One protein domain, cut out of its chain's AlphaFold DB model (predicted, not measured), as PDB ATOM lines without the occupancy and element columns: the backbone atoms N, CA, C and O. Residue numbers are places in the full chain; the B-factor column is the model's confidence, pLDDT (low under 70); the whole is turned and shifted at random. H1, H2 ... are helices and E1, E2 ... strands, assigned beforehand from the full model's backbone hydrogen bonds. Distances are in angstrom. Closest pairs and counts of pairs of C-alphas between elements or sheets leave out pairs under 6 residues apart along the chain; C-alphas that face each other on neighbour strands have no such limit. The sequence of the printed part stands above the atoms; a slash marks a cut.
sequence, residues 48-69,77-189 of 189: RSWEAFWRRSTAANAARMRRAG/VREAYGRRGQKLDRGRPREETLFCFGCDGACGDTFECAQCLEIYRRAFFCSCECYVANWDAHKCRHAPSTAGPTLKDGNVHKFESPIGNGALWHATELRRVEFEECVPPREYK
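This is residues 48 to 69 and 77 to 189 of the 189 residues of an uncharacterized protein of Ostreococcus tauri (UniProt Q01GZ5). Little regular structure is here: a small antiparallel sheet, E2 - E3 - E4, and three short helices sit among long loops, with longer H1 to one side. The 135 printed residues run H1 E1 E2 H2 H3 H4 E3 E4, class mixed, with 51 in named elements. Compact, with a radius of gyration of the C-alphas of 14.4 A, it spans 40 by 38 by 30 A.

Start at H1, residues 50 to 67; E1, residues 87 to 89, pairs with no named strand. Find N 112 of E2, residues 111 to 113, 3.1 A from O 169 of E3, residues 167 to 170. E4, residues 175 to 178, forms a hairpin with E3, N 177 to O 168 2.8 A. H2, residues 114 to 118, is on the sheet; its C-alpha 118 is 7.2 A from C-alpha 57. H3, residues 128 to 133, only grazes the sheet; H4, residues 135 to 142, is not on it. Every O i to N i+4 pair is within hydrogen-bond range in H1, H2 and H3; H4 has 1 of 4, and 3 of 5 to N i+3.

Find C-alpha 50 at (101.222, 4.152, -25.160); H1 runs 25.9 A from there. E4 ends at C-alpha 178, (100.865, -14.541, -23.676).

Residues 70 to 76 are cut out, a 17.7 A gap between C-alphas 69 and 77. The links E1 to E2 and H4 to E3 are long. Look for pLDDT under 70 at 64 residues.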
ATOM      1  N   ARG A  48     101.707   1.782 -32.104       61.03
ATOM      2  CA  ARG A  48     102.247   0.997 -30.998       61.03
ATOM      3  C   ARG A  48     102.528   1.836 -29.754       61.03
ATOM      4  O   ARG A  48     102.832   1.260 -28.717       61.03
ATOM      5  N   SER A  49     102.427   3.161 -29.816       62.41
ATOM      6  CA  SER A  49     102.686   4.043 -28.679       62.41
ATOM      7  C   SER A  49     101.671   3.851 -27.551       62.41
ATOM      8  O   SER A  49     100.509   3.487 -27.756       62.41
ATOM      9  N   TRP A  50     102.104   4.156 -26.326       58.03
ATOM     10  CA  TRP A  50     101.222   4.152 -25.160       58.03
ATOM     11  C   TRP A  50     100.010   5.085 -25.332       58.03
ATOM     12  O   TRP A  50      98.912   4.743 -24.900       58.03
ATOM     13  N   GLU A  51     100.186   6.241 -25.976       64.06
ATOM     14  CA  GLU A  51      99.096   7.197 -26.200       64.06
ATOM     15  C   GLU A  51      98.071   6.667 -27.210       64.06
ATOM     16  O   GLU A  51      96.868   6.754 -26.953       64.06
ATOM     17  N   ALA A  52      98.518   6.030 -28.299       64.75
ATOM     18  CA  ALA A  52      97.627   5.357 -29.247       64.75
ATOM     19  C   ALA A  52      96.839   4.227 -28.563       64.75
ATOM     20  O   ALA A  52      95.608   4.155 -28.669       64.75
ATOM     21  N   PHE A  53      97.533   3.400 -27.773       65.31
ATOM     22  CA  PHE A  53      96.918   2.352 -26.966       65.31
ATOM     23  C   PHE A  53      95.854   2.913 -26.002       65.31
ATOM     24  O   PHE A  53      94.724   2.414 -25.945       65.31
ATOM     25  N   TRP A  54      96.198   3.959 -25.245       62.50
ATOM     26  CA  TRP A  54      95.320   4.556 -24.240       62.50
ATOM     27  C   TRP A  54      94.087   5.204 -24.872       62.50
ATOM     28  O   TRP A  54      92.968   5.008 -24.384       62.50
ATOM     29  N   ARG A  55      94.264   5.935 -25.978       69.25
ATOM     30  CA  ARG A  55      93.165   6.546 -26.738       69.25
ATOM     31  C   ARG A  55      92.183   5.492 -27.230       69.25
ATOM     32  O   ARG A  55      90.994   5.590 -26.924       69.25
ATOM     33  N   ARG A  56      92.672   4.450 -27.909       72.69
ATOM     34  CA  ARG A  56      91.826   3.365 -28.430       72.69
ATOM     35  C   ARG A  56      91.120   2.602 -27.320       72.69
ATOM     36  O   ARG A  56      89.924   2.342 -27.419       72.69
ATOM     37  N   SER A  57      91.827   2.309 -26.234       64.62
ATOM     38  CA  SER A  57      91.225   1.667 -25.067       64.62
ATOM     39  C   SER A  57      90.132   2.541 -24.457       64.62
ATOM     40  O   SER A  57      89.063   2.040 -24.134       64.62
ATOM     41  N   THR A  58      90.335   3.852 -24.339       65.81
ATOM     42  CA  THR A  58      89.312   4.766 -23.803       65.81
ATOM     43  C   THR A  58      88.074   4.824 -24.707       65.81
ATOM     44  O   THR A  58      86.953   4.744 -24.208       65.81
ATOM     45  N   ALA A  59      88.270   4.872 -26.025       72.81
ATOM     46  CA  ALA A  59      87.194   4.871 -27.015       72.81
ATOM     47  C   ALA A  59      86.382   3.565 -27.012       72.81
ATOM     48  O   ALA A  59      85.154   3.592 -26.934       72.81
ATOM     49  N   ALA A  60      87.057   2.408 -26.973       70.56
ATOM     50  CA  ALA A  60      86.396   1.107 -26.860       70.56
ATOM     51  C   ALA A  60      85.511   1.023 -25.613       70.56
ATOM     52  O   ALA A  60      84.487   0.337 -25.586       70.56
ATOM     53  N   ASN A  61      85.891   1.757 -24.575       62.53
ATOM     54  CA  ASN A  61      85.134   1.814 -23.350       62.53
ATOM     55  C   ASN A  61      83.887   2.668 -23.427       62.53
ATOM     56  O   ASN A  61      82.825   2.245 -22.972       62.53
ATOM     57  N   ALA A  62      84.023   3.864 -23.992       68.00
ATOM     58  CA  ALA A  62      82.905   4.764 -24.191       68.00
ATOM     59  C   ALA A  62      81.805   4.066 -25.008       68.00
ATOM     60  O   ALA A  62      80.642   4.080 -24.602       68.00
ATOM     61  N   ALA A  63      82.184   3.319 -26.053       74.00
ATOM     62  CA  ALA A  63      81.263   2.493 -26.833       74.00
ATOM     63  C   ALA A  63      80.519   1.457 -25.964       74.00
ATOM     64  O   ALA A  63      79.292   1.341 -26.020       74.00
ATOM     65  N   ARG A  64      81.237   0.738 -25.086       67.50
ATOM     66  CA  ARG A  64      80.626  -0.220 -24.142       67.50
ATOM     67  C   ARG A  64      79.690   0.459 -23.141       67.50
ATOM     68  O   ARG A  64      78.612  -0.070 -22.877       67.50
ATOM     69  N   MET A  65      80.061   1.629 -22.618       60.91
ATOM     70  CA  MET A  65      79.214   2.415 -21.714       60.91
ATOM     71  C   MET A  65      77.909   2.824 -22.399       60.91
ATOM     72  O   MET A  65      76.834   2.626 -21.834       60.91
ATOM     73  N   ARG A  66      77.977   3.299 -23.648       72.44
ATOM     74  CA  ARG A  66      76.779   3.648 -24.422       72.44
ATOM     75  C   ARG A  66      75.893   2.440 -24.708       72.44
ATOM     76  O   ARG A  66      74.680   2.547 -24.550       72.44
ATOM     77  N   ARG A  67      76.465   1.275 -25.047       74.31
ATOM     78  CA  ARG A  67      75.697   0.018 -25.190       74.31
ATOM     79  C   ARG A  67      74.963  -0.372 -23.907       74.31
ATOM     80  O   ARG A  67      73.881  -0.945 -23.977       74.31
ATOM     81  N   ALA A  68      75.532  -0.042 -22.751       59.19
ATOM     82  CA  ALA A  68      74.906  -0.239 -21.447       59.19
ATOM     83  C   ALA A  68      73.905   0.873 -21.059       59.19
ATOM     84  O   ALA A  68      73.343   0.819 -19.967       59.19
ATOM     85  N   GLY A  69      73.666   1.866 -21.926       64.94
ATOM     86  CA  GLY A  69      72.744   2.980 -21.678       64.94
ATOM     87  C   GLY A  69      73.317   4.101 -20.806       64.94
ATOM     88  O   GLY A  69      72.549   4.827 -20.177       64.94
ATOM     89  N   VAL A  77      83.462  13.417 -11.766       48.12
ATOM     90  CA  VAL A  77      84.387  12.444 -12.284       48.12
ATOM     91  C   VAL A  77      85.774  12.923 -11.838       48.12
ATOM     92  O   VAL A  77      86.459  13.557 -12.639       48.12
ATOM     93  N   ARG A  78      86.244  12.627 -10.604       39.56
ATOM     94  CA  ARG A  78      87.630  12.945 -10.150       39.56
ATOM     95  C   ARG A  78      88.084  12.288  -8.823       39.56
ATOM     96  O   ARG A  78      88.209  12.979  -7.830       39.56
ATOM     97  N   GLU A  79      88.410  10.991  -8.816       40.34
ATOM     98  CA  GLU A  79      89.591  10.395  -8.136       40.34
ATOM     99  C   GLU A  79      89.543   8.859  -8.236       40.34
ATOM    100  O   GLU A  79      88.541   8.237  -7.903       40.34
ATOM    101  N   ALA A  80      90.617   8.239  -8.731       48.97
ATOM    102  CA  ALA A  80      90.770   6.786  -8.789       48.97
ATOM    103  C   ALA A  80      91.949   6.380  -7.903       48.97
ATOM    104  O   ALA A  80      92.949   7.095  -7.858       48.97
ATOM    105  N   TYR A  81      91.836   5.247  -7.213       47.22
ATOM    106  CA  TYR A  81      92.848   4.769  -6.277       47.22
ATOM    107  C   TYR A  81      93.420   3.424  -6.743       47.22
ATOM    108  O   TYR A  81      92.682   2.502  -7.086       47.22
ATOM    109  N   GLY A  82      94.745   3.325  -6.787       53.91
ATOM    110  CA  GLY A  82      95.500   2.113  -7.056       53.91
ATOM    111  C   GLY A  82      95.690   1.270  -5.800       53.91
ATOM    112  O   GLY A  82      95.032   1.452  -4.771       53.91
ATOM    113  N   ARG A  83      96.640   0.338  -5.864       58.44
ATOM    114  CA  ARG A  83      97.049  -0.448  -4.697       58.44
ATOM    115  C   ARG A  83      97.559   0.500  -3.604       58.44
ATOM    116  O   ARG A  83      98.165   1.520  -3.909       58.44
ATOM    117  N   ARG A  84      97.284   0.183  -2.334       64.19
ATOM    118  CA  ARG A  84      97.651   1.020  -1.169       64.19
ATOM    119  C   ARG A  84      97.055   2.441  -1.166       64.19
ATOM    120  O   ARG A  84      97.589   3.313  -0.494       64.19
ATOM    121  N   GLY A  85      95.954   2.685  -1.883       61.28
ATOM    122  CA  GLY A  85      95.293   3.995  -1.872       61.28
ATOM    123  C   GLY A  85      96.058   5.078  -2.640       61.28
ATOM    124  O   GLY A  85      95.876   6.261  -2.371       61.28
ATOM    125  N   GLN A  86      96.912   4.696  -3.594       63.97
ATOM    126  CA  GLN A  86      97.628   5.653  -4.439       63.97
ATOM    127  C   GLN A  86      96.678   6.346  -5.406       63.97
ATOM    128  O   GLN A  86      95.953   5.675  -6.133       63.97
ATOM    129  N   LYS A  87      96.701   7.675  -5.485       62.41
ATOM    130  CA  LYS A  87      95.895   8.390  -6.485       62.41
ATOM    131  C   LYS A  87      96.388   8.058  -7.889       62.41
ATOM    132  O   LYS A  87      97.581   8.150  -8.146       62.41
ATOM    133  N   LEU A  88      95.481   7.715  -8.794       57.41
ATOM    134  CA  LEU A  88      95.769   7.433 -10.195       57.41
ATOM    135  C   LEU A  88      95.409   8.645 -11.069       57.41
ATOM    136  O   LEU A  88      94.332   9.222 -10.927       57.41
ATOM    137  N   ASP A  89      96.274   8.987 -12.018       56.97
ATOM    138  CA  ASP A  89      96.007   9.859 -13.157       56.97
ATOM    139  C   ASP A  89      96.124   9.050 -14.452       56.97
ATOM    140  O   ASP A  89      97.114   8.355 -14.670       56.97
ATOM    141  N   ARG A  90      95.076   9.061 -15.286       53.12
ATOM    142  CA  ARG A  90      94.971   8.198 -16.487       53.12
ATOM    143  C   ARG A  90      95.332   6.722 -16.206       53.12
ATOM    144  O   ARG A  90      95.974   6.039 -17.000       53.12
ATOM    145  N   GLY A  91      94.954   6.234 -15.020       52.59
ATOM    146  CA  GLY A  91      95.230   4.873 -14.548       52.59
ATOM    147  C   GLY A  91      96.673   4.603 -14.091       52.59
ATOM    148  O   GLY A  91      96.973   3.480 -13.704       52.59
ATOM    149  N   ARG A  92      97.564   5.595 -14.080       56.34
ATOM    150  CA  ARG A  92      98.910   5.486 -13.499       56.34
ATOM    151  C   ARG A  92      98.950   6.204 -12.147       56.34
ATOM    152  O   ARG A  92      98.406   7.298 -12.057       56.34
ATOM    153  N   PRO A  93      99.542   5.642 -11.085       63.22
ATOM    154  CA  PRO A  93      99.838   6.369  -9.857       63.22
ATOM    155  C   PRO A  93     100.470   7.734 -10.135       63.22
ATOM    156  O   PRO A  93     101.425   7.846 -10.897       63.22
ATOM    157  N   ARG A  94      99.890   8.777  -9.535       61.62
ATOM    158  CA  ARG A  94     100.437  10.141  -9.527       61.62
ATOM    159  C   ARG A  94     101.761  10.201  -8.779       61.62
ATOM    160  O   ARG A  94     102.603  11.027  -9.099       61.62
ATOM    161  N   GLU A  95     101.899   9.358  -7.762       64.69
ATOM    162  CA  GLU A  95     103.150   9.124  -7.054       64.69
ATOM    163  C   GLU A  95     103.929   8.060  -7.835       64.69
ATOM    164  O   GLU A  95     103.398   6.981  -8.082       64.69
ATOM    165  N   GLU A  96     105.158   8.377  -8.251       68.69
ATOM    166  CA  GLU A  96     105.941   7.627  -9.255       68.69
ATOM    167  C   GLU A  96     106.160   6.141  -8.927       68.69
ATOM    168  O   GLU A  96     106.406   5.328  -9.818       68.69
ATOM    169  N   THR A  97     106.065   5.760  -7.653       77.19
ATOM    170  CA  THR A  97     106.327   4.389  -7.217       77.19
ATOM    171  C   THR A  97     105.139   3.479  -7.515       77.19
ATOM    172  O   THR A  97     104.119   3.524  -6.827       77.19
ATOM    173  N   LEU A  98     105.285   2.584  -8.490       80.81
ATOM    174  CA  LEU A  98     104.342   1.491  -8.721       80.81
ATOM    175  C   LEU A  98     104.628   0.330  -7.774       80.81
ATOM    176  O   LEU A  98     105.767   0.113  -7.364       80.81
ATOM    177  N   PHE A  99     103.596  -0.448  -7.456       85.50
ATOM    178  CA  PHE A  99     103.736  -1.657  -6.653       85.50
ATOM    179  C   PHE A  99     103.272  -2.884  -7.425       85.50
ATOM    180  O   PHE A  99     102.169  -2.907  -7.981       85.50
ATOM    181  N   CYS A 100     104.102  -3.921  -7.387       89.75
ATOM    182  CA  CYS A 100     103.811  -5.216  -7.970       89.75
ATOM    183  C   CYS A 100     102.572  -5.826  -7.305       89.75
ATOM    184  O   CYS A 100     102.447  -5.844  -6.078       89.75
ATOM    185  N   PHE A 101     101.657  -6.352  -8.114       87.75
ATOM    186  CA  PHE A 101     100.455  -7.021  -7.637       87.75
ATOM    187  C   PHE A 101     100.775  -8.338  -6.918       87.75
ATOM    188  O   PHE A 101     100.091  -8.668  -5.952       87.75
ATOM    189  N   GLY A 102     101.791  -9.070  -7.390       90.94
ATOM    190  CA  GLY A 102     102.171 -10.377  -6.854       90.94
ATOM    191  C   GLY A 102     102.980 -10.306  -5.558       90.94
ATOM    192  O   GLY A 102     102.631 -10.961  -4.585       90.94
ATOM    193  N   CYS A 103     104.052  -9.508  -5.528       91.56
ATOM    194  CA  CYS A 103     105.010  -9.504  -4.412       91.56
ATOM    195  C   CYS A 103     104.994  -8.242  -3.540       91.56
ATOM    196  O   CYS A 103     105.811  -8.135  -2.629       91.56
ATOM    197  N   ASP A 104     104.129  -7.266  -3.829       89.06
ATOM    198  CA  ASP A 104     104.009  -5.989  -3.106       89.06
ATOM    199  C   ASP A 104     105.241  -5.074  -3.136       89.06
ATOM    200  O   ASP A 104     105.203  -3.971  -2.581       89.06
ATOM    201  N   GLY A 105     106.326  -5.510  -3.776       89.19
ATOM    202  CA  GLY A 105     107.539  -4.729  -3.969       89.19
ATOM    203  C   GLY A 105     107.312  -3.556  -4.918       89.19
ATOM    204  O   GLY A 105     106.436  -3.600  -5.785       89.19
ATOM    205  N   ALA A 106     108.114  -2.503  -4.757       88.31
ATOM    206  CA  ALA A 106     108.153  -1.415  -5.725       88.31
ATOM    207  C   ALA A 106     108.600  -1.953  -7.096       88.31
ATOM    208  O   ALA A 106     109.510  -2.780  -7.173       88.31
ATOM    209  N   CYS A 107     107.958  -1.509  -8.171       87.19
ATOM    210  CA  CYS A 107     108.280  -1.917  -9.534       87.19
ATOM    211  C   CYS A 107     108.120  -0.757 -10.523       87.19
ATOM    212  O   CYS A 107     107.708   0.339 -10.147       87.19
ATOM    213  N   GLY A 108     108.481  -0.999 -11.785       84.44
ATOM    214  CA  GLY A 108     108.199  -0.091 -12.898       84.44
ATOM    215  C   GLY A 108     106.854  -0.383 -13.568       84.44
ATOM    216  O   GLY A 108     106.091  -1.240 -13.117       84.44
ATOM    217  N   ASP A 109     106.583   0.329 -14.663       82.44
ATOM    218  CA  ASP A 109     105.394   0.169 -15.512       82.44
ATOM    219  C   ASP A 109     105.621  -0.815 -16.669       82.44
ATOM    220  O   ASP A 109     104.752  -0.978 -17.521       82.44
ATOM    221  N   THR A 110     106.780  -1.483 -16.690       87.25
ATOM    222  CA  THR A 110     107.210  -2.363 -17.780       87.25
ATOM    223  C   THR A 110     106.225  -3.490 -18.056       87.25
ATOM    224  O   THR A 110     105.945  -3.757 -19.220       87.25
ATOM    225  N   PHE A 111     105.713  -4.149 -17.013       91.12
ATOM    226  CA  PHE A 111     104.819  -5.297 -17.149       91.12
ATOM    227  C   PHE A 111     103.462  -4.992 -16.533       91.12
ATOM    228  O   PHE A 111     103.295  -4.981 -15.312       91.12
ATOM    229  N   GLU A 112     102.479  -4.786 -17.394       88.88
ATOM    230  CA  GLU A 112     101.098  -4.537 -17.008       88.88
ATOM    231  C   GLU A 112     100.216  -5.699 -17.461       88.88
ATOM    232  O   GLU A 112     100.360  -6.183 -18.574       88.88
ATOM    233  N   CYS A 113      99.286  -6.173 -16.634       88.50
ATOM    234  CA  CYS A 113      98.348  -7.200 -17.077       88.50
ATOM    235  C   CYS A 113      97.428  -6.659 -18.176       88.50
ATOM    236  O   CYS A 113      96.660  -5.719 -17.956       88.50
ATOM    237  N   ALA A 114      97.470  -7.308 -19.340       85.19
ATOM    238  CA  ALA A 114      96.716  -6.889 -20.510       85.19
ATOM    239  C   ALA A 114      95.205  -7.079 -20.308       85.19
ATOM    240  O   ALA A 114      94.425  -6.191 -20.632       85.19
ATOM    241  N   GLN A 115      94.785  -8.176 -19.674       82.12
ATOM    242  CA  GLN A 115      93.379  -8.398 -19.331       82.12
ATOM    243  C   GLN A 115      92.834  -7.356 -18.366       82.12
ATOM    244  O   GLN A 115      91.732  -6.855 -18.563       82.12
ATOM    245  N   CYS A 116      93.589  -7.022 -17.316       80.19
ATOM    246  CA  CYS A 116      93.189  -5.956 -16.404       80.19
ATOM    247  C   CYS A 116      92.986  -4.653 -17.175       80.19
ATOM    248  O   CYS A 116      91.965  -3.996 -16.984       80.19
ATOM    249  N   LEU A 117      93.915  -4.332 -18.071       74.75
ATOM    250  CA  LEU A 117      93.877  -3.134 -18.893       74.75
ATOM    251  C   LEU A 117      92.647  -3.096 -19.820       74.75
ATOM    252  O   LEU A 117      91.990  -2.061 -19.912       74.75
ATOM    253  N   GLU A 118      92.272  -4.233 -20.415       73.94
ATOM    254  CA  GLU A 118      91.065  -4.402 -21.246       73.94
ATOM    255  C   GLU A 118      89.751  -4.152 -20.483       73.94
ATOM    256  O   GLU A 118      88.757  -3.742 -21.090       73.94
ATOM    257  N   ILE A 119      89.750  -4.373 -19.162       68.75
ATOM    258  CA  ILE A 119      88.619  -4.116 -18.252       68.75
ATOM    259  C   ILE A 119      88.872  -2.931 -17.304       68.75
ATOM    260  O   ILE A 119      88.239  -2.818 -16.253       68.75
ATOM    261  N   TYR A 120      89.794  -2.034 -17.670       64.88
ATOM    262  CA  TYR A 120      90.084  -0.762 -16.981       64.88
ATOM    263  C   TYR A 120      90.565  -0.904 -15.545       64.88
ATOM    264  O   TYR A 120      90.622   0.055 -14.780       64.88
ATOM    265  N   ARG A 121      90.994  -2.104 -15.184       72.75
ATOM    266  CA  ARG A 121      91.809  -2.351 -14.007       72.75
ATOM    267  C   ARG A 121      93.263  -2.124 -14.373       72.75
ATOM    268  O   ARG A 121      93.684  -2.239 -15.515       72.75
ATOM    269  N   ARG A 122      94.058  -1.824 -13.361       76.38
ATOM    270  CA  ARG A 122      95.505  -1.685 -13.499       76.38
ATOM    271  C   ARG A 122      96.135  -2.693 -12.558       76.38
ATOM    272  O   ARG A 122      95.729  -2.799 -11.396       76.38
ATOM    273  N   ALA A 123      97.062  -3.481 -13.075       83.81
ATOM    274  CA  ALA A 123      97.837  -4.421 -12.286       83.81
ATOM    275  C   ALA A 123      99.220  -4.523 -12.913       83.81
ATOM    276  O   ALA A 123      99.348  -4.943 -14.060       83.81
ATOM    277  N   PHE A 124     100.227  -4.123 -12.148       88.12
ATOM    278  CA  PHE A 124     101.620  -4.153 -12.565       88.12
ATOM    279  C   PHE A 124     102.328  -5.329 -11.915       88.12
ATOM    280  O   PHE A 124     101.985  -5.730 -10.800       88.12
ATOM    281  N   PHE A 125     103.322  -5.868 -12.601       92.88
ATOM    282  CA  PHE A 125     104.156  -6.951 -12.111       92.88
ATOM    283  C   PHE A 125     105.622  -6.558 -12.265       92.88
ATOM    284  O   PHE A 125     105.999  -5.854 -13.195       92.88
ATOM    285  N   CYS A 126     106.472  -6.985 -11.335       94.19
ATOM    286  CA  CYS A 126     107.901  -6.692 -11.438       94.19
ATOM    287  C   CYS A 126     108.592  -7.529 -12.525       94.19
ATOM    288  O   CYS A 126     109.651  -7.138 -13.001       94.19
ATOM    289  N   SER A 127     108.002  -8.666 -12.909       95.50
ATOM    290  CA  SER A 127     108.493  -9.534 -13.978       95.50
ATOM    291  C   SER A 127     107.415 -10.506 -14.470       95.50
ATOM    292  O   SER A 127     106.391 -10.704 -13.801       95.50
ATOM    293  N   CYS A 128     107.674 -11.152 -15.610       95.31
ATOM    294  CA  CYS A 128     106.862 -12.255 -16.127       95.31
ATOM    295  C   CYS A 128     106.779 -13.426 -15.135       95.31
ATOM    296  O   CYS A 128     105.697 -13.963 -14.915       95.31
ATOM    297  N   GLU A 129     107.883 -13.790 -14.472       96.50
ATOM    298  CA  GLU A 129     107.881 -14.885 -13.493       96.50
ATOM    299  C   GLU A 129     106.994 -14.554 -12.290       96.50
ATOM    300  O   GLU A 129     106.253 -15.408 -11.805       96.50
ATOM    301  N   CYS A 130     107.025 -13.301 -11.821       96.25
ATOM    302  CA  CYS A 130     106.169 -12.866 -10.722       96.25
ATOM    303  C   CYS A 130     104.686 -12.914 -11.107       96.25
ATOM    304  O   CYS A 130     103.851 -13.276 -10.276       96.25
ATOM    305  N   TYR A 131     104.358 -12.585 -12.356       95.44
ATOM    306  CA  TYR A 131     103.003 -12.707 -12.884       95.44
ATOM    307  C   TYR A 131     102.512 -14.154 -12.882       95.44
ATOM    308  O   TYR A 131     101.485 -14.438 -12.267       95.44
ATOM    309  N   VAL A 132     103.277 -15.069 -13.487       95.44
ATOM    310  CA  VAL A 132     102.922 -16.495 -13.559       95.44
ATOM    311  C   VAL A 132     102.794 -17.097 -12.157       95.44
ATOM    312  O   VAL A 132     101.782 -17.719 -11.841       95.44
ATOM    313  N   ALA A 133     103.759 -16.832 -11.269       96.19
ATOM    314  CA  ALA A 133     103.750 -17.348  -9.898       96.19
ATOM    315  C   ALA A 133     102.554 -16.861  -9.059       96.19
ATOM    316  O   ALA A 133     102.169 -17.518  -8.096       96.19
ATOM    317  N   ASN A 134     101.964 -15.714  -9.411       94.12
ATOM    318  CA  ASN A 134     100.830 -15.124  -8.699       94.12
ATOM    319  C   ASN A 134      99.527 -15.161  -9.511       94.12
ATOM    320  O   ASN A 134      98.539 -14.533  -9.116       94.12
ATOM    321  N   TRP A 135      99.494 -15.909 -10.620       91.12
ATOM    322  CA  TRP A 135      98.333 -15.979 -11.504       91.12
ATOM    323  C   TRP A 135      97.079 -16.454 -10.773       91.12
ATOM    324  O   TRP A 135      96.019 -15.858 -10.935       91.12
ATOM    325  N   ASP A 136      97.180 -17.472  -9.919       87.31
ATOM    326  CA  ASP A 136      96.013 -18.025  -9.224       87.31
ATOM    327  C   ASP A 136      95.313 -17.012  -8.314       87.31
ATOM    328  O   ASP A 136      94.082 -16.963  -8.271       87.31
ATOM    329  N   ALA A 137      96.086 -16.160  -7.638       85.75
ATOM    330  CA  ALA A 137      95.551 -15.060  -6.842       85.75
ATOM    331  C   ALA A 137      95.047 -13.906  -7.724       85.75
ATOM    332  O   ALA A 137      94.116 -13.193  -7.353       85.75
ATOM    333  N   HIS A 138      95.655 -13.714  -8.894       86.75
ATOM    334  CA  HIS A 138      95.345 -12.623  -9.806       86.75
ATOM    335  C   HIS A 138      94.109 -12.880 -10.680       86.75
ATOM    336  O   HIS A 138      93.291 -11.977 -10.849       86.75
ATOM    337  N   LYS A 139      93.925 -14.102 -11.194       82.56
ATOM    338  CA  LYS A 139      92.915 -14.464 -12.204       82.56
ATOM    339  C   LYS A 139      91.474 -14.223 -11.760       82.56
ATOM    340  O   LYS A 139      90.605 -14.007 -12.599       82.56
ATOM    341  N   CYS A 140      91.215 -14.178 -10.451       77.12
ATOM    342  CA  CYS A 140      89.909 -13.794  -9.905       77.12
ATOM    343  C   CYS A 140      89.518 -12.352 -10.279       77.12
ATOM    344  O   CYS A 140      88.337 -12.015 -10.332       77.12
ATOM    345  N   ARG A 141      90.500 -11.498 -10.602       74.25
ATOM    346  CA  ARG A 141      90.272 -10.137 -11.095       74.25
ATOM    347  C   ARG A 141      89.805 -10.097 -12.548       74.25
ATOM    348  O   ARG A 141      89.389  -9.027 -12.979       74.25
ATOM    349  N   HIS A 142      89.866 -11.209 -13.273       73.56
ATOM    350  CA  HIS A 142      89.409 -11.325 -14.661       73.56
ATOM    351  C   HIS A 142      88.037 -11.992 -14.777       73.56
ATOM    352  O   HIS A 142      87.537 -12.158 -15.882       73.56
ATOM    353  N   ALA A 143      87.427 -12.378 -13.652       63.09
ATOM    354  CA  ALA A 143      86.042 -12.834 -13.617       63.09
ATOM    355  C   ALA A 143      85.090 -11.764 -14.178       63.09
ATOM    356  O   ALA A 143      85.454 -10.582 -14.129       63.09
ATOM    357  N   PRO A 144      83.857 -12.134 -14.596       58.59
ATOM    358  CA  PRO A 144      82.817 -11.164 -14.880       58.59
ATOM    359  C   PRO A 144      82.617 -10.343 -13.621       58.59
ATOM    360  O   PRO A 144      82.127 -10.820 -12.595       58.59
ATOM    361  N   SER A 145      83.140  -9.133 -13.655       51.91
ATOM    362  CA  SER A 145      83.305  -8.361 -12.447       51.91
ATOM    363  C   SER A 145      82.348  -7.209 -12.515       51.91
ATOM    364  O   SER A 145      82.230  -6.544 -13.536       51.91
ATOM    365  N   THR A 146      81.688  -6.998 -11.393       43.12
ATOM    366  CA  THR A 146      80.966  -5.781 -11.083       43.12
ATOM    367  C   THR A 146      81.932  -4.680 -10.612       43.12
ATOM    368  O   THR A 146      81.564  -3.520 -10.476       43.12
ATOM    369  N   ALA A 147      83.195  -5.018 -10.340       41.41
ATOM    370  CA  ALA A 147      84.160  -4.060  -9.830       41.41
ATOM    371  C   ALA A 147      84.817  -3.297 -10.990       41.41
ATOM    372  O   ALA A 147      85.776  -3.761 -11.615       41.41
ATOM    373  N   GLY A 148      84.286  -2.099 -11.227       39.19
ATOM    374  CA  GLY A 148      84.970  -1.043 -11.958       39.19
ATOM    375  C   GLY A 148      86.341  -0.738 -11.348       39.19
ATOM    376  O   GLY A 148      86.609  -1.002 -10.172       39.19
ATOM    377  N   PRO A 149      87.234  -0.212 -12.188       36.59
ATOM    378  CA  PRO A 149      87.339   1.233 -12.241       36.59
ATOM    379  C   PRO A 149      87.239   1.741 -13.678       36.59
ATOM    380  O   PRO A 149      88.236   2.005 -14.339       36.59
ATOM    381  N   THR A 150      86.019   1.997 -14.137       38.56
ATOM    382  CA  THR A 150      85.818   3.146 -15.017       38.56
ATOM    383  C   THR A 150      85.778   4.374 -14.130       38.56
ATOM    384  O   THR A 150      84.961   4.487 -13.227       38.56
ATOM    385  N   LEU A 151      86.763   5.239 -14.334       45.00
ATOM    386  CA  LEU A 151      86.717   6.677 -14.108       45.00
ATOM    387  C   LEU A 151      85.424   7.212 -13.431       45.00
ATOM    388  O   LEU A 151      84.624   7.881 -14.068       45.00
ATOM    389  N   LYS A 152      85.365   7.061 -12.098       46.72
ATOM    390  CA  LYS A 152      84.949   8.100 -11.140       46.72
ATOM    391  C   LYS A 152      83.466   8.234 -10.699       46.72
ATOM    392  O   LYS A 152      83.124   9.324 -10.271       46.72
ATOM    393  N   ASP A 153      82.624   7.201 -10.651       37.69
ATOM    394  CA  ASP A 153      81.274   7.336 -10.036       37.69
ATOM    395  C   ASP A 153      81.013   6.451  -8.799       37.69
ATOM    396  O   ASP A 153      79.931   6.493  -8.219       37.69
ATOM    397  N   GLY A 154      81.988   5.645  -8.362       38.44
ATOM    398  CA  GLY A 154      81.785   4.719  -7.241       38.44
ATOM    399  C   GLY A 154      80.751   3.617  -7.518       38.44
ATOM    400  O   GLY A 154      80.452   2.841  -6.609       38.44
ATOM    401  N   ASN A 155      80.242   3.508  -8.751       36.69
ATOM    402  CA  ASN A 155      79.346   2.444  -9.165       36.69
ATOM    403  C   ASN A 155      80.105   1.251  -9.740       36.69
ATOM    404  O   ASN A 155      81.288   1.250 -10.089       36.69
ATOM    405  N   VAL A 156      79.354   0.165  -9.771       41.53
ATOM    406  CA  VAL A 156      79.821  -1.202  -9.856       41.53
ATOM    407  C   VAL A 156      79.340  -1.738 -11.215       41.53
ATOM    408  O   VAL A 156      78.219  -2.224 -11.359       41.53
ATOM    409  N   HIS A 157      80.164  -1.554 -12.254       47.41
ATOM    410  CA  HIS A 157      79.865  -1.938 -13.640       47.41
ATOM    411  C   HIS A 157      80.190  -3.405 -13.913       47.41
ATOM    412  O   HIS A 157      81.252  -3.886 -13.526       47.41
ATOM    413  N   LYS A 158      79.293  -4.099 -14.625       51.78
ATOM    414  CA  LYS A 158      79.480  -5.488 -15.059       51.78
ATOM    415  C   LYS A 158      80.263  -5.536 -16.369       51.78
ATOM    416  O   LYS A 158      79.740  -5.134 -17.403       51.78
ATOM    417  N   PHE A 159      81.479  -6.062 -16.318       59.41
ATOM    418  CA  PHE A 159      82.284  -6.380 -17.497       59.41
ATOM    419  C   PHE A 159      82.273  -7.888 -17.738       59.41
ATOM    420  O   PHE A 159      82.322  -8.662 -16.781       59.41
ATOM    421  N   GLU A 160      82.211  -8.302 -19.005       61.34
ATOM    422  CA  GLU A 160      82.483  -9.688 -19.392       61.34
ATOM    423  C   GLU A 160      83.957 -10.022 -19.134       61.34
ATOM    424  O   GLU A 160      84.817  -9.135 -19.120       61.34
ATOM    425  N   SER A 161      84.256 -11.303 -18.919       65.44
ATOM    426  CA  SER A 161      85.642 -11.745 -18.785       65.44
ATOM    427  C   SER A 161      86.414 -11.475 -20.080       65.44
ATOM    428  O   SER A 161      85.915 -11.811 -21.159       65.44
ATOM    429  N   PRO A 162      87.642 -10.940 -20.003       67.25
ATOM    430  CA  PRO A 162      88.507 -10.839 -21.167       67.25
ATOM    431  C   PRO A 162      88.817 -12.235 -21.730       67.25
ATOM    432  O   PRO A 162      88.991 -13.204 -20.986       67.25
ATOM    433  N   ILE A 163      88.834 -12.338 -23.061       68.56
ATOM    434  CA  ILE A 163      88.988 -13.602 -23.790       68.56
ATOM    435  C   ILE A 163      90.471 -13.999 -23.832       68.56
ATOM    436  O   ILE A 163      91.347 -13.157 -24.023       68.56
ATOM    437  N   GLY A 164      90.744 -15.300 -23.723       77.12
ATOM    438  CA  GLY A 164      92.081 -15.870 -23.912       77.12
ATOM    439  C   GLY A 164      92.909 -15.989 -22.633       77.12
ATOM    440  O   GLY A 164      92.517 -15.540 -21.555       77.12
ATOM    441  N   ASN A 165      94.066 -16.640 -22.754       85.94
ATOM    442  CA  ASN A 165      94.960 -16.893 -21.628       85.94
ATOM    443  C   ASN A 165      95.618 -15.613 -21.108       85.94
ATOM    444  O   ASN A 165      95.777 -14.635 -21.842       85.94
ATOM    445  N   GLY A 166      96.003 -15.634 -19.832       87.81
ATOM    446  CA  GLY A 166      96.685 -14.563 -19.119       87.81
ATOM    447  C   GLY A 166      97.837 -13.984 -19.929       87.81
ATOM    448  O   GLY A 166      98.649 -14.719 -20.481       87.81
ATOM    449  N   ALA A 167      97.908 -12.657 -19.979       91.31
ATOM    450  CA  ALA A 167      98.918 -11.947 -20.736       91.31
ATOM    451  C   ALA A 167      99.404 -10.679 -20.028       91.31
ATOM    452  O   ALA A 167      98.662 -10.002 -19.308       91.31
ATOM    453  N   LEU A 168     100.658 -10.331 -20.297       91.44
ATOM    454  CA  LEU A 168     101.246  -9.046 -19.937       91.44
ATOM    455  C   LEU A 168     101.404  -8.180 -21.190       91.44
ATOM    456  O   LEU A 168     101.831  -8.651 -22.238       91.44
ATOM    457  N   TRP A 169     101.094  -6.898 -21.077       87.75
ATOM    458  CA  TRP A 169     101.581  -5.858 -21.964       87.75
ATOM    459  C   TRP A 169     102.984  -5.444 -21.518       87.75
ATOM    460  O   TRP A 169     103.182  -5.048 -20.366       87.75
ATOM    461  N   HIS A 170     103.954  -5.535 -22.427       86.12
ATOM    462  CA  HIS A 170     105.307  -5.048 -22.209       86.12
ATOM    463  C   HIS A 170     105.408  -3.593 -22.688       86.12
ATOM    464  O   HIS A 170     105.474  -3.340 -23.888       86.12
ATOM    465  N   ALA A 171     105.476  -2.630 -21.767       77.06
ATOM    466  CA  ALA A 171     105.415  -1.202 -22.094       77.06
ATOM    467  C   ALA A 171     106.640  -0.678 -22.869       77.06
ATOM    468  O   ALA A 171     106.512   0.272 -23.630       77.06
ATOM    469  N   THR A 172     107.819  -1.287 -22.706       76.06
ATOM    470  CA  THR A 172     109.021  -0.915 -23.482       76.06
ATOM    471  C   THR A 172     109.059  -1.540 -24.878       76.06
ATOM    472  O   THR A 172     109.388  -0.863 -25.843       76.06
ATOM    473  N   GLU A 173     108.732  -2.830 -24.998       78.12
ATOM    474  CA  GLU A 173     108.755  -3.565 -26.274       78.12
ATOM    475  C   GLU A 173     107.452  -3.429 -27.075       78.12
ATOM    476  O   GLU A 173     107.377  -3.903 -28.207       78.12
ATOM    477  N   LEU A 174     106.429  -2.793 -26.493       75.56
ATOM    478  CA  LEU A 174     105.131  -2.501 -27.105       75.56
ATOM    479  C   LEU A 174     104.462  -3.750 -27.693       75.56
ATOM    480  O   LEU A 174     103.968  -3.755 -28.822       75.56
ATOM    481  N   ARG A 175     104.471  -4.839 -26.918       82.75
ATOM    482  CA  ARG A 175     103.896  -6.125 -27.322       82.75
ATOM    483  C   ARG A 175     103.147  -6.820 -26.196       82.75
ATOM    484  O   ARG A 175     103.448  -6.639 -25.016       82.75
ATOM    485  N   ARG A 176     102.217  -7.691 -26.590       85.12
ATOM    486  CA  ARG A 176     101.559  -8.654 -25.704       85.12
ATOM    487  C   ARG A 176     102.450  -9.887 -25.527       85.12
ATOM    488  O   ARG A 176     102.990 -10.415 -26.497       85.12
ATOM    489  N   VAL A 177     102.593 -10.334 -24.289       90.19
ATOM    490  CA  VAL A 177     103.269 -11.569 -23.891       90.19
ATOM    491  C   VAL A 177     102.202 -12.496 -23.331       90.19
ATOM    492  O   VAL A 177     101.624 -12.198 -22.287       90.19
ATOM    493  N   GLU A 178     101.894 -13.569 -24.052       90.88
ATOM    494  CA  GLU A 178     100.865 -14.541 -23.676       90.88
ATOM    495  C   GLU A 178     101.480 -15.701 -22.888       90.88
ATOM    496  O   GLU A 178     102.599 -16.124 -23.176       90.88
ATOM    497  N   PHE A 179     100.745 -16.208 -21.900       92.00
ATOM    498  CA  PHE A 179     101.170 -17.305 -21.031       92.00
ATOM    499  C   PHE A 179     100.139 -18.428 -21.102       92.00
ATOM    500  O   PHE A 179      99.029 -18.291 -20.583       92.00
ATOM    501  N   GLU A 180     100.482 -19.533 -21.758       89.31
ATOM    502  CA  GLU A 180      99.577 -20.670 -21.966       89.31
ATOM    503  C   GLU A 180      99.107 -21.302 -20.649       89.31
ATOM    504  O   GLU A 180      97.967 -21.755 -20.536       89.31
ATOM    505  N   GLU A 181      99.964 -21.278 -19.630       86.38
ATOM    506  CA  GLU A 181      99.701 -21.784 -18.286       86.38
ATOM    507  C   GLU A 181      98.732 -20.901 -17.486       86.38
ATOM    508  O   GLU A 181      98.097 -21.360 -16.532       86.38
ATOM    509  N   CYS A 182      98.567 -19.637 -17.883       87.75
ATOM    510  CA  CYS A 182      97.713 -18.678 -17.196       87.75
ATOM    511  C   CYS A 182      96.266 -18.772 -17.698       87.75
ATOM    512  O   CYS A 182      95.701 -17.817 -18.223       87.75
ATOM    513  N   VAL A 183      95.630 -19.932 -17.546       84.75
ATOM    514  CA  VAL A 183      94.258 -20.132 -18.035       84.75
ATOM    515  C   VAL A 183      93.265 -19.349 -17.157       84.75
ATOM    516  O   VAL A 183      93.276 -19.518 -15.927       84.75
ATOM    517  N   PRO A 184      92.407 -18.482 -17.734       72.94
ATOM    518  CA  PRO A 184      91.378 -17.781 -16.981       72.94
ATOM    519  C   PRO A 184      90.302 -18.759 -16.483       72.94
ATOM    520  O   PRO A 184      90.160 -19.873 -16.994       72.94
ATOM    521  N   PRO A 185      89.510 -18.361 -15.479       66.81
ATOM    522  CA  PRO A 185      88.397 -19.171 -15.000       66.81
ATOM    523  C   PRO A 185      87.402 -19.429 -16.142       66.81
ATOM    524  O   PRO A 185      86.931 -18.482 -16.768       66.81
ATOM    525  N   ARG A 186      87.100 -20.703 -16.430       55.12
ATOM    526  CA  ARG A 186      86.288 -21.094 -17.600       55.12
ATOM    527  C   ARG A 186      84.816 -20.688 -17.484       55.12
ATOM    528  O   ARG A 186      84.225 -20.349 -18.496       55.12
ATOM    529  N   GLU A 187      84.255 -20.677 -16.277       50.94
ATOM    530  CA  GLU A 187      82.892 -20.222 -15.978       50.94
ATOM    531  C   GLU A 187      82.817 -19.779 -14.509       50.94
ATOM    532  O   GLU A 187      83.420 -20.412 -13.638       50.94
ATOM    533  N   TYR A 188      82.049 -18.727 -14.222       47.75
ATOM    534  CA  TYR A 188      81.532 -18.459 -12.879       47.75
ATOM    535  C   TYR A 188      80.009 -18.605 -12.937       47.75
ATOM    536  O   TYR A 188      79.365 -17.920 -13.730       47.75
ATOM    537  N   LYS A 189      79.469 -19.539 -12.143       33.69
ATOM    538  CA  LYS A 189      78.029 -19.671 -11.878       33.69
ATOM    539  C   LYS A 189      77.509 -18.486 -11.074       33.69
ATOM    540  O   LYS A 189      78.262 -18.021 -10.188       33.69
TER     541      LYS A 189